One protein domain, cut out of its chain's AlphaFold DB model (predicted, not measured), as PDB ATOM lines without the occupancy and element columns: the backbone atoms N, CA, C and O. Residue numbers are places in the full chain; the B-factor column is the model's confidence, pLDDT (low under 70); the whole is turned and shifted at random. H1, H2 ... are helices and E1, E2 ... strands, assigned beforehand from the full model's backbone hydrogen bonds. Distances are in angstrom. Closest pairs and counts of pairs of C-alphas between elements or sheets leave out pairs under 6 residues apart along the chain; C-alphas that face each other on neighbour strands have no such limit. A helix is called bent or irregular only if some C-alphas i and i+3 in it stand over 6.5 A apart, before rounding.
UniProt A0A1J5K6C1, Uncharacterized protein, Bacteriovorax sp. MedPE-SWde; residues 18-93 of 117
ATOM      1  N   SER A  18     160.484 188.708 165.882       97.25
ATOM      2  CA  SER A  18     159.772 187.760 165.020       97.25
ATOM      3  C   SER A  18     159.886 186.354 165.584       97.25
ATOM      4  O   SER A  18     160.982 185.860 165.808       97.25
ATOM      5  N   ILE A  19     158.750 185.693 165.799       98.12
ATOM      6  CA  ILE A  19     158.695 184.323 166.315       98.12
ATOM      7  C   ILE A  19     158.245 183.407 165.192       98.12
ATOM      8  O   ILE A  19     157.144 183.571 164.653       98.12
ATOM      9  N   HIS A  20     159.074 182.429 164.867       98.50
ATOM     10  CA  HIS A  20     158.743 181.378 163.930       98.50
ATOM     11  C   HIS A  20     158.125 180.190 164.672       98.50
ATOM     12  O   HIS A  20     158.625 179.726 165.696       98.50
ATOM     13  N   TYR A  21     156.999 179.720 164.149       98.50
ATOM     14  CA  TYR A  21     156.245 178.589 164.658       98.50
ATOM     15  C   TYR A  21     156.349 177.464 163.652       98.50
ATOM     16  O   TYR A  21     155.927 177.657 162.519       98.50
ATOM     17  N   ASN A  22     156.763 176.281 164.088       98.38
ATOM     18  CA  ASN A  22     156.595 175.047 163.333       98.38
ATOM     19  C   ASN A  22     155.878 174.034 164.228       98.38
ATOM     20  O   ASN A  22     156.275 173.802 165.371       98.38
ATOM     21  N   ARG A  23     154.742 173.513 163.767       97.75
ATOM     22  CA  ARG A  23     153.854 172.662 164.565       97.75
ATOM     23  C   ARG A  23     153.824 171.258 163.995       97.75
ATOM     24  O   ARG A  23     153.754 171.086 162.788       97.75
ATOM     25  N   THR A  24     153.709 170.268 164.866       98.00
ATOM     26  CA  THR A  24     153.315 168.914 164.473       98.00
ATOM     27  C   THR A  24     151.985 168.612 165.141       98.00
ATOM     28  O   THR A  24     151.839 168.774 166.356       98.00
ATOM     29  N   ALA A  25     150.983 168.257 164.345       97.62
ATOM     30  CA  ALA A  25     149.698 167.808 164.860       97.62
ATOM     31  C   ALA A  25     149.778 166.355 165.345       97.62
ATOM     32  O   ALA A  25     150.681 165.616 164.958       97.62
ATOM     33  N   CYS A  26     148.850 165.974 166.214       97.12
ATOM     34  CA  CYS A  26     148.524 164.566 166.395       97.12
ATOM     35  C   CYS A  26     147.866 164.024 165.115       97.12
ATOM     36  O   CYS A  26     147.352 164.807 164.312       97.12
ATOM     37  N   ASP A  27     147.888 162.710 164.920       95.94
ATOM     38  CA  ASP A  27     147.235 162.082 163.772       95.94
ATOM     39  C   ASP A  27     145.719 161.960 164.001       95.94
ATOM     40  O   ASP A  27     145.221 162.181 165.107       95.94
ATOM     41  N   GLY A  28     144.973 161.636 162.946       94.69
ATOM     42  CA  GLY A  28     143.546 161.322 163.034       94.69
ATOM     43  C   GLY A  28     142.591 162.517 163.152       94.69
ATOM     44  O   GLY A  28     142.945 163.689 162.955       94.69
ATOM     45  N   LEU A  29     141.329 162.175 163.417       94.69
ATOM     46  CA  LEU A  29     140.219 163.106 163.587       94.69
ATOM     47  C   LEU A  29     140.003 163.405 165.068       94.69
ATOM     48  O   LEU A  29     140.037 162.519 165.913       94.69
ATOM     49  N   HIS A  30     139.696 164.658 165.368       91.81
ATOM     50  CA  HIS A  30     139.149 165.049 166.658       91.81
ATOM     51  C   HIS A  30     137.635 164.868 166.672       91.81
ATOM     52  O   HIS A  30     136.984 164.934 165.627       91.81
ATOM     53  N   ARG A  31     137.054 164.773 167.874       88.75
ATOM     54  CA  ARG A  31     135.605 164.642 168.133       88.75
ATOM     55  C   ARG A  31     134.699 165.642 167.404       88.75
ATOM     56  O   ARG A  31     133.507 165.416 167.279       88.75
ATOM     57  N   SER A  32     135.245 166.753 166.916       89.44
ATOM     58  CA  SER A  32     134.520 167.726 166.089       89.44
ATOM     59  C   SER A  32     134.430 167.351 164.600       89.44
ATOM     60  O   SER A  32     134.044 168.203 163.804       89.44
ATOM     61  N   GLY A  33     134.896 166.166 164.193       93.38
ATOM     62  CA  GLY A  33     134.930 165.712 162.796       93.38
ATOM     63  C   GLY A  33     136.014 166.361 161.926       93.38
ATOM     64  O   GLY A  33     136.014 166.174 160.716       93.38
ATOM     65  N   LYS A  34     136.936 167.130 162.519       95.38
ATOM     66  CA  LYS A  34     138.062 167.770 161.814       95.38
ATOM     67  C   LYS A  34     139.350 167.033 162.120       95.38
ATOM     68  O   LYS A  34     139.517 166.543 163.237       95.38
ATOM     69  N   THR A  35     140.283 167.017 161.180       96.69
ATOM     70  CA  THR A  35     141.616 166.472 161.436       96.69
ATOM     71  C   THR A  35     142.340 167.306 162.493       96.69
ATOM     72  O   THR A  35     142.210 168.537 162.577       96.69
ATOM     73  N   ASN A  36     143.159 166.638 163.299       96.44
ATOM     74  CA  ASN A  36     144.041 167.304 164.251       96.44
ATOM     75  C   ASN A  36     144.994 168.291 163.548       96.44
ATOM     76  O   ASN A  36     145.286 169.366 164.084       96.44
ATOM     77  N   ALA A  37     145.397 167.993 162.307       97.31
ATOM     78  CA  ALA A  37     146.167 168.885 161.443       97.31
ATOM     79  C   ALA A  37     145.439 170.208 161.155       97.31
ATOM     80  O   ALA A  37     145.967 171.276 161.480       97.31
ATOM     81  N   GLU A  38     144.208 170.163 160.635       97.00
ATOM     82  CA  GLU A  38     143.415 171.365 160.331       97.00
ATOM     83  C   GLU A  38     143.263 172.274 161.556       97.00
ATOM     84  O   GLU A  38     143.406 173.500 161.487       97.00
ATOM     85  N   MET A  39     143.009 171.678 162.720       96.19
ATOM     86  CA  MET A  39     142.828 172.432 163.955       96.19
ATOM     87  C   MET A  39     144.136 172.971 164.539       96.19
ATOM     88  O   MET A  39     144.142 174.094 165.061       96.19
ATOM     89  N   SER A  40     145.225 172.197 164.489       96.50
ATOM     90  CA  SER A  40     146.542 172.616 164.978       96.50
ATOM     91  C   SER A  40     147.081 173.772 164.137       96.50
ATOM     92  O   SER A  40     147.537 174.788 164.676       96.50
ATOM     93  N   TYR A  41     146.964 173.665 162.814       97.69
ATOM     94  CA  TYR A  41     147.533 174.609 161.855       97.69
ATOM     95  C   TYR A  41     146.680 175.863 161.648       97.69
ATOM     96  O   TYR A  41     147.165 176.858 161.106       97.69
ATOM     97  N   LYS A  42     145.449 175.914 162.182       95.25
ATOM     98  CA  LYS A  42     144.599 177.121 162.156       95.25
ATOM     99  C   LYS A  42     145.323 178.373 162.674       95.25
ATOM    100  O   LYS A  42     145.116 179.466 162.151       95.25
ATOM    101  N   LYS A  43     146.230 178.236 163.656       88.69
ATOM    102  CA  LYS A  43     147.040 179.363 164.164       88.69
ATOM    103  C   LYS A  43     147.963 179.985 163.111       88.69
ATOM    104  O   LYS A  43     148.314 181.154 163.272       88.69
ATOM    105  N   CYS A  44     148.331 179.240 162.079       96.69
ATOM    106  CA  CYS A  44     149.186 179.655 160.972       96.69
ATOM    107  C   CYS A  44     148.411 179.673 159.643       96.69
ATOM    108  O   CYS A  44     148.960 179.360 158.592       96.69
ATOM    109  N   LYS A  45     147.119 180.039 159.684       96.31
ATOM    110  CA  LYS A  45     146.245 180.116 158.498       96.31
ATOM    111  C   LYS A  45     146.214 178.798 157.697       96.31
ATOM    112  O   LYS A  45     146.229 178.815 156.475       96.31
ATOM    113  N   GLY A  46     146.221 177.662 158.400       96.75
ATOM    114  CA  GLY A  46     146.193 176.322 157.801       96.75
ATOM    115  C   GLY A  46     147.568 175.747 157.455       96.75
ATOM    116  O   GLY A  46     147.662 174.560 157.168       96.75
ATOM    117  N   LYS A  47     148.647 176.534 157.542       98.06
ATOM    118  CA  LYS A  47     150.012 176.054 157.297       98.06
ATOM    119  C   LYS A  47     150.628 175.439 158.553       98.06
ATOM    120  O   LYS A  47     150.364 175.888 159.669       98.06
ATOM    121  N   LYS A  48     151.496 174.444 158.358       97.12
ATOM    122  CA  LYS A  48     152.281 173.813 159.433       97.12
ATOM    123  C   LYS A  48     153.133 174.830 160.195       97.12
ATOM    124  O   LYS A  48     153.281 174.740 161.417       97.12
ATOM    125  N   GLU A  49     153.644 175.815 159.465       98.25
ATOM    126  CA  GLU A  49     154.537 176.838 159.978       98.25
ATOM    127  C   GLU A  49     154.135 178.256 159.571       98.25
ATOM    128  O   GLU A  49     153.454 178.478 158.565       98.25
ATOM    129  N   CYS A  50     154.530 179.224 160.393       98.19
ATOM    130  CA  CYS A  50     154.394 180.644 160.103       98.19
ATOM    131  C   CYS A  50     155.294 181.486 161.006       98.19
ATOM    132  O   CYS A  50     155.599 181.097 162.131       98.19
ATOM    133  N   THR A  51     155.635 182.689 160.553       97.69
ATOM    134  CA  THR A  51     156.290 183.703 161.385       97.69
ATOM    135  C   THR A  51     155.267 184.732 161.848       97.69
ATOM    136  O   THR A  51     154.380 185.129 161.090       97.69
ATOM    137  N   LYS A  52     155.363 185.153 163.111       95.44
ATOM    138  CA  LYS A  52     154.538 186.221 163.679       95.44
ATOM    139  C   LYS A  52     155.410 187.243 164.380       95.44
ATOM    140  O   LYS A  52     156.194 186.884 165.254       95.44
ATOM    141  N   THR A  53     155.179 188.507 164.066       95.19
ATOM    142  CA  THR A  53     155.749 189.626 164.809       95.19
ATOM    143  C   THR A  53     155.101 189.732 166.185       95.19
ATOM    144  O   THR A  53     153.889 189.531 166.337       95.19
ATOM    145  N   LYS A  54     155.906 190.044 167.198       92.38
ATOM    146  CA  LYS A  54     155.459 190.369 168.551       92.38
ATOM    147  C   LYS A  54     155.963 191.745 168.949       92.38
ATOM    148  O   LYS A  54     157.070 192.128 168.590       92.38
ATOM    149  N   ALA A  55     155.144 192.454 169.719       88.81
ATOM    150  CA  ALA A  55     155.598 193.640 170.420       88.81
ATOM    151  C   ALA A  55     156.580 193.207 171.515       88.81
ATOM    152  O   ALA A  55     156.234 192.396 172.375       88.81
ATOM    153  N   ALA A  56     157.799 193.714 171.437       92.44
ATOM    154  CA  ALA A  56     158.831 193.591 172.451       92.44
ATOM    155  C   ALA A  56     159.755 194.794 172.271       92.44
ATOM    156  O   ALA A  56     160.068 195.139 171.140       92.44
ATOM    157  N   THR A  57     160.173 195.417 173.368       91.88
ATOM    158  CA  THR A  57     161.074 196.580 173.377       91.88
ATOM    159  C   THR A  57     162.500 196.200 173.781       91.88
ATOM    160  O   THR A  57     163.381 197.051 173.884       91.88
ATOM    161  N   SER A  58     162.752 194.911 174.032       94.50
ATOM    162  CA  SER A  58     164.070 194.387 174.387       94.50
ATOM    163  C   SER A  58     164.249 192.929 173.961       94.50
ATOM    164  O   SER A  58     163.281 192.181 173.794       94.50
ATOM    165  N   LEU A  59     165.515 192.502 173.881       94.56
ATOM    166  CA  LEU A  59     165.894 191.106 173.650       94.56
ATOM    167  C   LEU A  59     165.222 190.162 174.659       94.56
ATOM    168  O   LEU A  59     164.640 189.154 174.263       94.56
ATOM    169  N   SER A  60     165.251 190.510 175.950       95.81
ATOM    170  CA  SER A  60     164.662 189.683 177.012       95.81
ATOM    171  C   SER A  60     163.153 189.512 176.835       95.81
ATOM    172  O   SER A  60     162.639 188.406 176.988       95.81
ATOM    173  N   GLN A  61     162.436 190.576 176.463       95.75
ATOM    174  CA  GLN A  61     161.002 190.480 176.178       95.75
ATOM    175  C   GLN A  61     160.721 189.612 174.945       95.75
ATOM    176  O   GLN A  61     159.749 188.860 174.937       95.75
ATOM    177  N   CYS A  62     161.578 189.657 173.920       97.06
ATOM    178  CA  CYS A  62     161.436 188.776 172.764       97.06
ATOM    179  C   CYS A  62     161.685 187.302 173.124       97.06
ATOM    180  O   CYS A  62     160.910 186.431 172.725       97.06
ATOM    181  N   GLN A  63     162.704 187.016 173.943       97.12
ATOM    182  CA  GLN A  63     162.965 185.672 174.470       97.12
ATOM    183  C   GLN A  63     161.789 185.151 175.305       97.12
ATOM    184  O   GLN A  63     161.375 184.000 175.153       97.12
ATOM    185  N   GLU A  64     161.214 185.995 176.161       96.31
ATOM    186  CA  GLU A  64     160.032 185.647 176.946       96.31
ATOM    187  C   GLU A  64     158.811 185.399 176.049       96.31
ATOM    188  O   GLU A  64     158.076 184.431 176.253       96.31
ATOM    189  N   ALA A  65     158.599 186.222 175.021       97.00
ATOM    190  CA  ALA A  65     157.520 186.028 174.058       97.00
ATOM    191  C   ALA A  65     157.680 184.715 173.269       97.00
ATOM    192  O   ALA A  65     156.689 184.008 173.039       97.00
ATOM    193  N   ALA A  66     158.910 184.358 172.887       97.81
ATOM    194  CA  ALA A  66     159.239 183.081 172.256       97.81
ATOM    195  C   ALA A  66     158.945 181.905 173.198       97.81
ATOM    196  O   ALA A  66     158.162 181.023 172.840       97.81
ATOM    197  N   MET A  67     159.433 181.946 174.441       97.75
ATOM    198  CA  MET A  67     159.148 180.919 175.451       97.75
ATOM    199  C   MET A  67     157.640 180.772 175.718       97.75
ATOM    200  O   MET A  67     157.083 179.675 175.684       97.75
ATOM    201  N   ASN A  68     156.921 181.883 175.889       96.81
ATOM    202  CA  ASN A  68     155.471 181.881 176.093       96.81
ATOM    203  C   ASN A  68     154.690 181.308 174.899       96.81
ATOM    204  O   ASN A  68     153.575 180.808 175.070       96.81
ATOM    205  N   SER A  69     155.256 181.336 173.692       97.38
ATOM    206  CA  SER A  69     154.632 180.766 172.492       97.38
ATOM    207  C   SER A  69     154.611 179.224 172.504       97.38
ATOM    208  O   SER A  69     153.793 178.604 171.800       97.38
ATOM    209  N   CYS A  70     155.423 178.597 173.365       97.75
ATOM    210  CA  CYS A  70     155.423 177.154 173.594       97.75
ATOM    211  C   CYS A  70     154.146 176.656 174.273       97.75
ATOM    212  O   CYS A  70     153.667 175.593 173.885       97.75
ATOM    213  N   LYS A  71     153.491 177.458 175.126       97.44
ATOM    214  CA  LYS A  71     152.225 177.108 175.806       97.44
ATOM    215  C   LYS A  71     151.220 176.426 174.878       97.44
ATOM    216  O   LYS A  71     150.809 176.992 173.851       97.44
ATOM    217  N   ASN A  72     150.818 175.205 175.199       96.06
ATOM    218  CA  ASN A  72     149.759 174.492 174.498       96.06
ATOM    219  C   ASN A  72     148.536 174.367 175.412       96.06
ATOM    220  O   ASN A  72     148.653 174.387 176.623       96.06
ATOM    221  N   ARG A  73     147.337 174.327 174.830       94.12
ATOM    222  CA  ARG A  73     146.068 174.120 175.565       94.12
ATOM    223  C   ARG A  73     145.151 173.123 174.853       94.12
ATOM    224  O   ARG A  73     143.973 173.030 175.161       94.12
ATOM    225  N   ARG A  74     145.677 172.475 173.815       93.00
ATOM    226  CA  ARG A  74     144.996 171.493 172.972       93.00
ATOM    227  C   ARG A  74     145.912 170.278 172.898       93.00
ATOM    228  O   ARG A  74     146.679 170.136 171.939       93.00
ATOM    229  N   PHE A  75     145.979 169.570 174.018       94.75
ATOM    230  CA  PHE A  75     147.013 168.575 174.313       94.75
ATOM    231  C   PHE A  75     146.911 167.350 173.394       94.75
ATOM    232  O   PHE A  75     147.929 166.829 172.946       94.75
ATOM    233  N   ASP A  76     145.677 166.996 173.051       94.19
ATOM    234  CA  ASP A  76     145.219 165.950 172.133       94.19
ATOM    235  C   ASP A  76     145.314 166.326 170.644       94.19
ATOM    236  O   ASP A  76     145.297 165.465 169.772       94.19
ATOM    237  N   ILE A  77     145.461 167.616 170.329       96.31
ATOM    238  CA  ILE A  77     145.499 168.111 168.941       96.31
ATOM    239  C   ILE A  77     146.929 168.404 168.475       96.31
ATOM    240  O   ILE A  77     147.277 168.207 167.309       96.31
ATOM    241  N   THR A  78     147.767 168.974 169.345       97.06
ATOM    242  CA  THR A  78     149.129 169.406 168.986       97.06
ATOM    243  C   THR A  78     150.167 168.506 169.634       97.06
ATOM    244  O   THR A  78     150.446 168.630 170.826       97.06
ATOM    245  N   LYS A  79     150.805 167.673 168.813       97.12
ATOM    246  CA  LYS A  79     151.864 166.753 169.218       97.12
ATOM    247  C   LYS A  79     153.126 167.472 169.673       97.12
ATOM    248  O   LYS A  79     153.669 167.147 170.720       97.12
ATOM    249  N   SER A  80     153.589 168.464 168.918       97.50
ATOM    250  CA  SER A  80     154.768 169.251 169.288       97.50
ATOM    251  C   SER A  80     154.774 170.634 168.640       97.50
ATOM    252  O   SER A  80     154.002 170.934 167.721       97.50
ATOM    253  N   LYS A  81     155.655 171.497 169.147       97.38
ATOM    254  CA  LYS A  81     156.047 172.753 168.513       97.38
ATOM    255  C   LYS A  81     157.558 172.888 168.571       97.38
ATOM    256  O   LYS A  81     158.146 172.548 169.592       97.38
ATOM    257  N   VAL A  82     158.108 173.453 167.511       98.38
ATOM    258  CA  VAL A  82     159.428 174.071 167.486       98.38
ATOM    259  C   VAL A  82     159.198 175.574 167.399       98.38
ATOM    260  O   VAL A  82     158.426 176.037 166.549       98.38
ATOM    261  N   ILE A  83     159.809 176.325 168.311       98.50
ATOM    262  CA  ILE A  83     159.716 177.786 168.346       98.50
ATOM    263  C   ILE A  83     161.119 178.365 168.265       98.50
ATOM    264  O   ILE A  83     161.914 178.172 169.176       98.50
ATOM    265  N   THR A  84     161.392 179.119 167.206       98.56
ATOM    266  CA  THR A  84     162.610 179.928 167.073       98.56
ATOM    267  C   THR A  84     162.228 181.403 166.992       98.56
ATOM    268  O   THR A  84     161.061 181.745 166.765       98.56
ATOM    269  N   ALA A  85     163.183 182.302 167.214       98.06
ATOM    270  CA  ALA A  85     162.916 183.730 167.154       98.06
ATOM    271  C   ALA A  85     164.103 184.520 166.606       98.06
ATOM    272  O   ALA A  85     165.256 184.095 166.709       98.06
ATOM    273  N   THR A  86     163.802 185.695 166.060       97.56
ATOM    274  CA  THR A  86     164.785 186.718 165.724       97.56
ATOM    275  C   THR A  86     164.482 188.014 166.474       97.56
ATOM    276  O   THR A  86     163.317 188.376 166.659       97.56
ATOM    277  N   TRP A  87     165.535 188.709 166.906       96.38
ATOM    278  CA  TRP A  87     165.489 190.054 167.472       96.38
ATOM    279  C   TRP A  87     166.286 191.000 166.577       96.38
ATOM    280  O   TRP A  87     167.463 190.751 166.323       96.38
ATOM    281  N   LYS A  88     165.650 192.063 166.072       93.44
ATOM    282  CA  LYS A  88     166.253 193.019 165.122       93.44
ATOM    283  C   LYS A  88     166.916 192.324 163.918       93.44
ATOM    284  O   LYS A  88     167.983 192.717 163.464       93.44
ATOM    285  N   GLY A  89     166.284 191.255 163.429       92.88
ATOM    286  CA  GLY A  89     166.765 190.455 162.297       92.88
ATOM    287  C   GLY A  89     167.787 189.365 162.641       92.88
ATOM    288  O   GLY A  89     168.010 188.484 161.817       92.88
ATOM    289  N   SER A  90     168.359 189.349 163.848       95.12
ATOM    290  CA  SER A  90     169.323 188.324 164.271       95.12
ATOM    291  C   SER A  90     168.643 187.174 165.009       95.12
ATOM    292  O   SER A  90     167.776 187.411 165.845       95.12
ATOM    293  N   GLU A  91     169.037 185.928 164.737       97.50
ATOM    294  CA  GLU A  91     168.558 184.757 165.487       97.50
ATOM    295  C   GLU A  91     168.918 184.876 166.976       97.50
ATOM    296  O   GLU A  91     170.040 185.239 167.331       97.50
ATOM    297  N   ILE A  92     167.962 184.552 167.846       97.44
ATOM    298  CA  ILE A  92     168.151 184.554 169.297       97.44
ATOM    299  C   ILE A  92     167.899 183.167 169.880       97.44
ATOM    300  O   ILE A  92     167.138 182.367 169.339       97.44
ATOM    301  N   LYS A  93     168.537 182.901 171.019       98.00
ATOM    302  CA  LYS A  93     168.433 181.642 171.763       98.00
ATOM    303  C   LYS A  93     167.669 181.844 173.071       98.00
ATOM    304  O   LYS A  93     167.546 182.975 173.549       98.00
TER     305      LYS A  93
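This is residues 18 to 93 of the 117 residues of an uncharacterized protein of Bacteriovorax sp. MedPE-SWde (UniProt A0A1J5K6C1). A long, narrow, strongly twisted sheet of four strands makes a rod, with two helices, H1 and H2, packed lengthwise on one face towards its opposite ends. The long strands E1 and E3 make the middle of the sheet, E2 lies beside E1, and short E4 folds back on the end of E3. The printed part has 76 residues with two named helices and four named strands, in the order E1, H1, E2, H2, E3, E4; the sheet's order is E2, E1, E3, E4, antiparallel throughout, and the class is mixed, helices and strands. It is only just compact, close to loose, with a radius of gyration of the C-alphas of 13.7 A and spans of 42 by 18 by 17 A.

Begin at E1, residues 18 to 25, an inner strand. Its antiparallel neighbour E3, residues 78 to 87, runs at 167 degrees to it; look for N 20 and O 84, 2.8 A apart, within hydrogen-bond range. Next comes H1, residues 36 to 44, which lies over E1 at a height over the sheet of 7.9 A and along the strands, at 5 degrees to E1 on the local plane. The closest C-alphas of H1 and E1, those of Ala 37 and Ala 25, are 5.0 A apart. H1 is irregular, but only just: C-alphas 40 and 43 are 6.8 A apart. Edge strand E2, residues 49 to 54, is antiparallel to E1 at 145 degrees, with N 21 and O 50 at 2.8 A. Then H2, residues 59 to 69, lies over E1 and E3 at a height over the sheet of 8.0 A, along the strands, at 10 degrees to E3 on the local plane; their closest C-alphas, Leu 59 and Trp 87, are 6.3 A apart. H1 and H2 are apart. E2, H2 and E3 form a split strand-helix-strand unit, two strands running the same way with E1 between them, and its crossover is right-handed. Last, E3 and edge strand E4, residues 90 to 92, form a hairpin at 132 degrees, with N 87 and O 90 at 2.8 A. In H2 every O i to N i+4 pair is within hydrogen-bond range; in H1, 3 of 5 are.

Find C-alpha 18 at (159.772, 187.760, 165.020); from there E1 runs 22.4 A to C-alpha 25. H1 measures 13.8 A, E2 16.0 A and H2 15.3 A. E3, the longest strand, starts at C-alpha 78, (149.129, 169.406, 168.986), and runs 26.4 A. E4 covers 6.4 A and ends at C-alpha 92, (168.151, 184.554, 169.297).

The two C-alphas farthest apart are those of Gly 33 and Ser 58, at 42.5 A. The printed part has no cut and no long link. The mean pLDDT of the printed part is 96.0, and no printed residue is under 70.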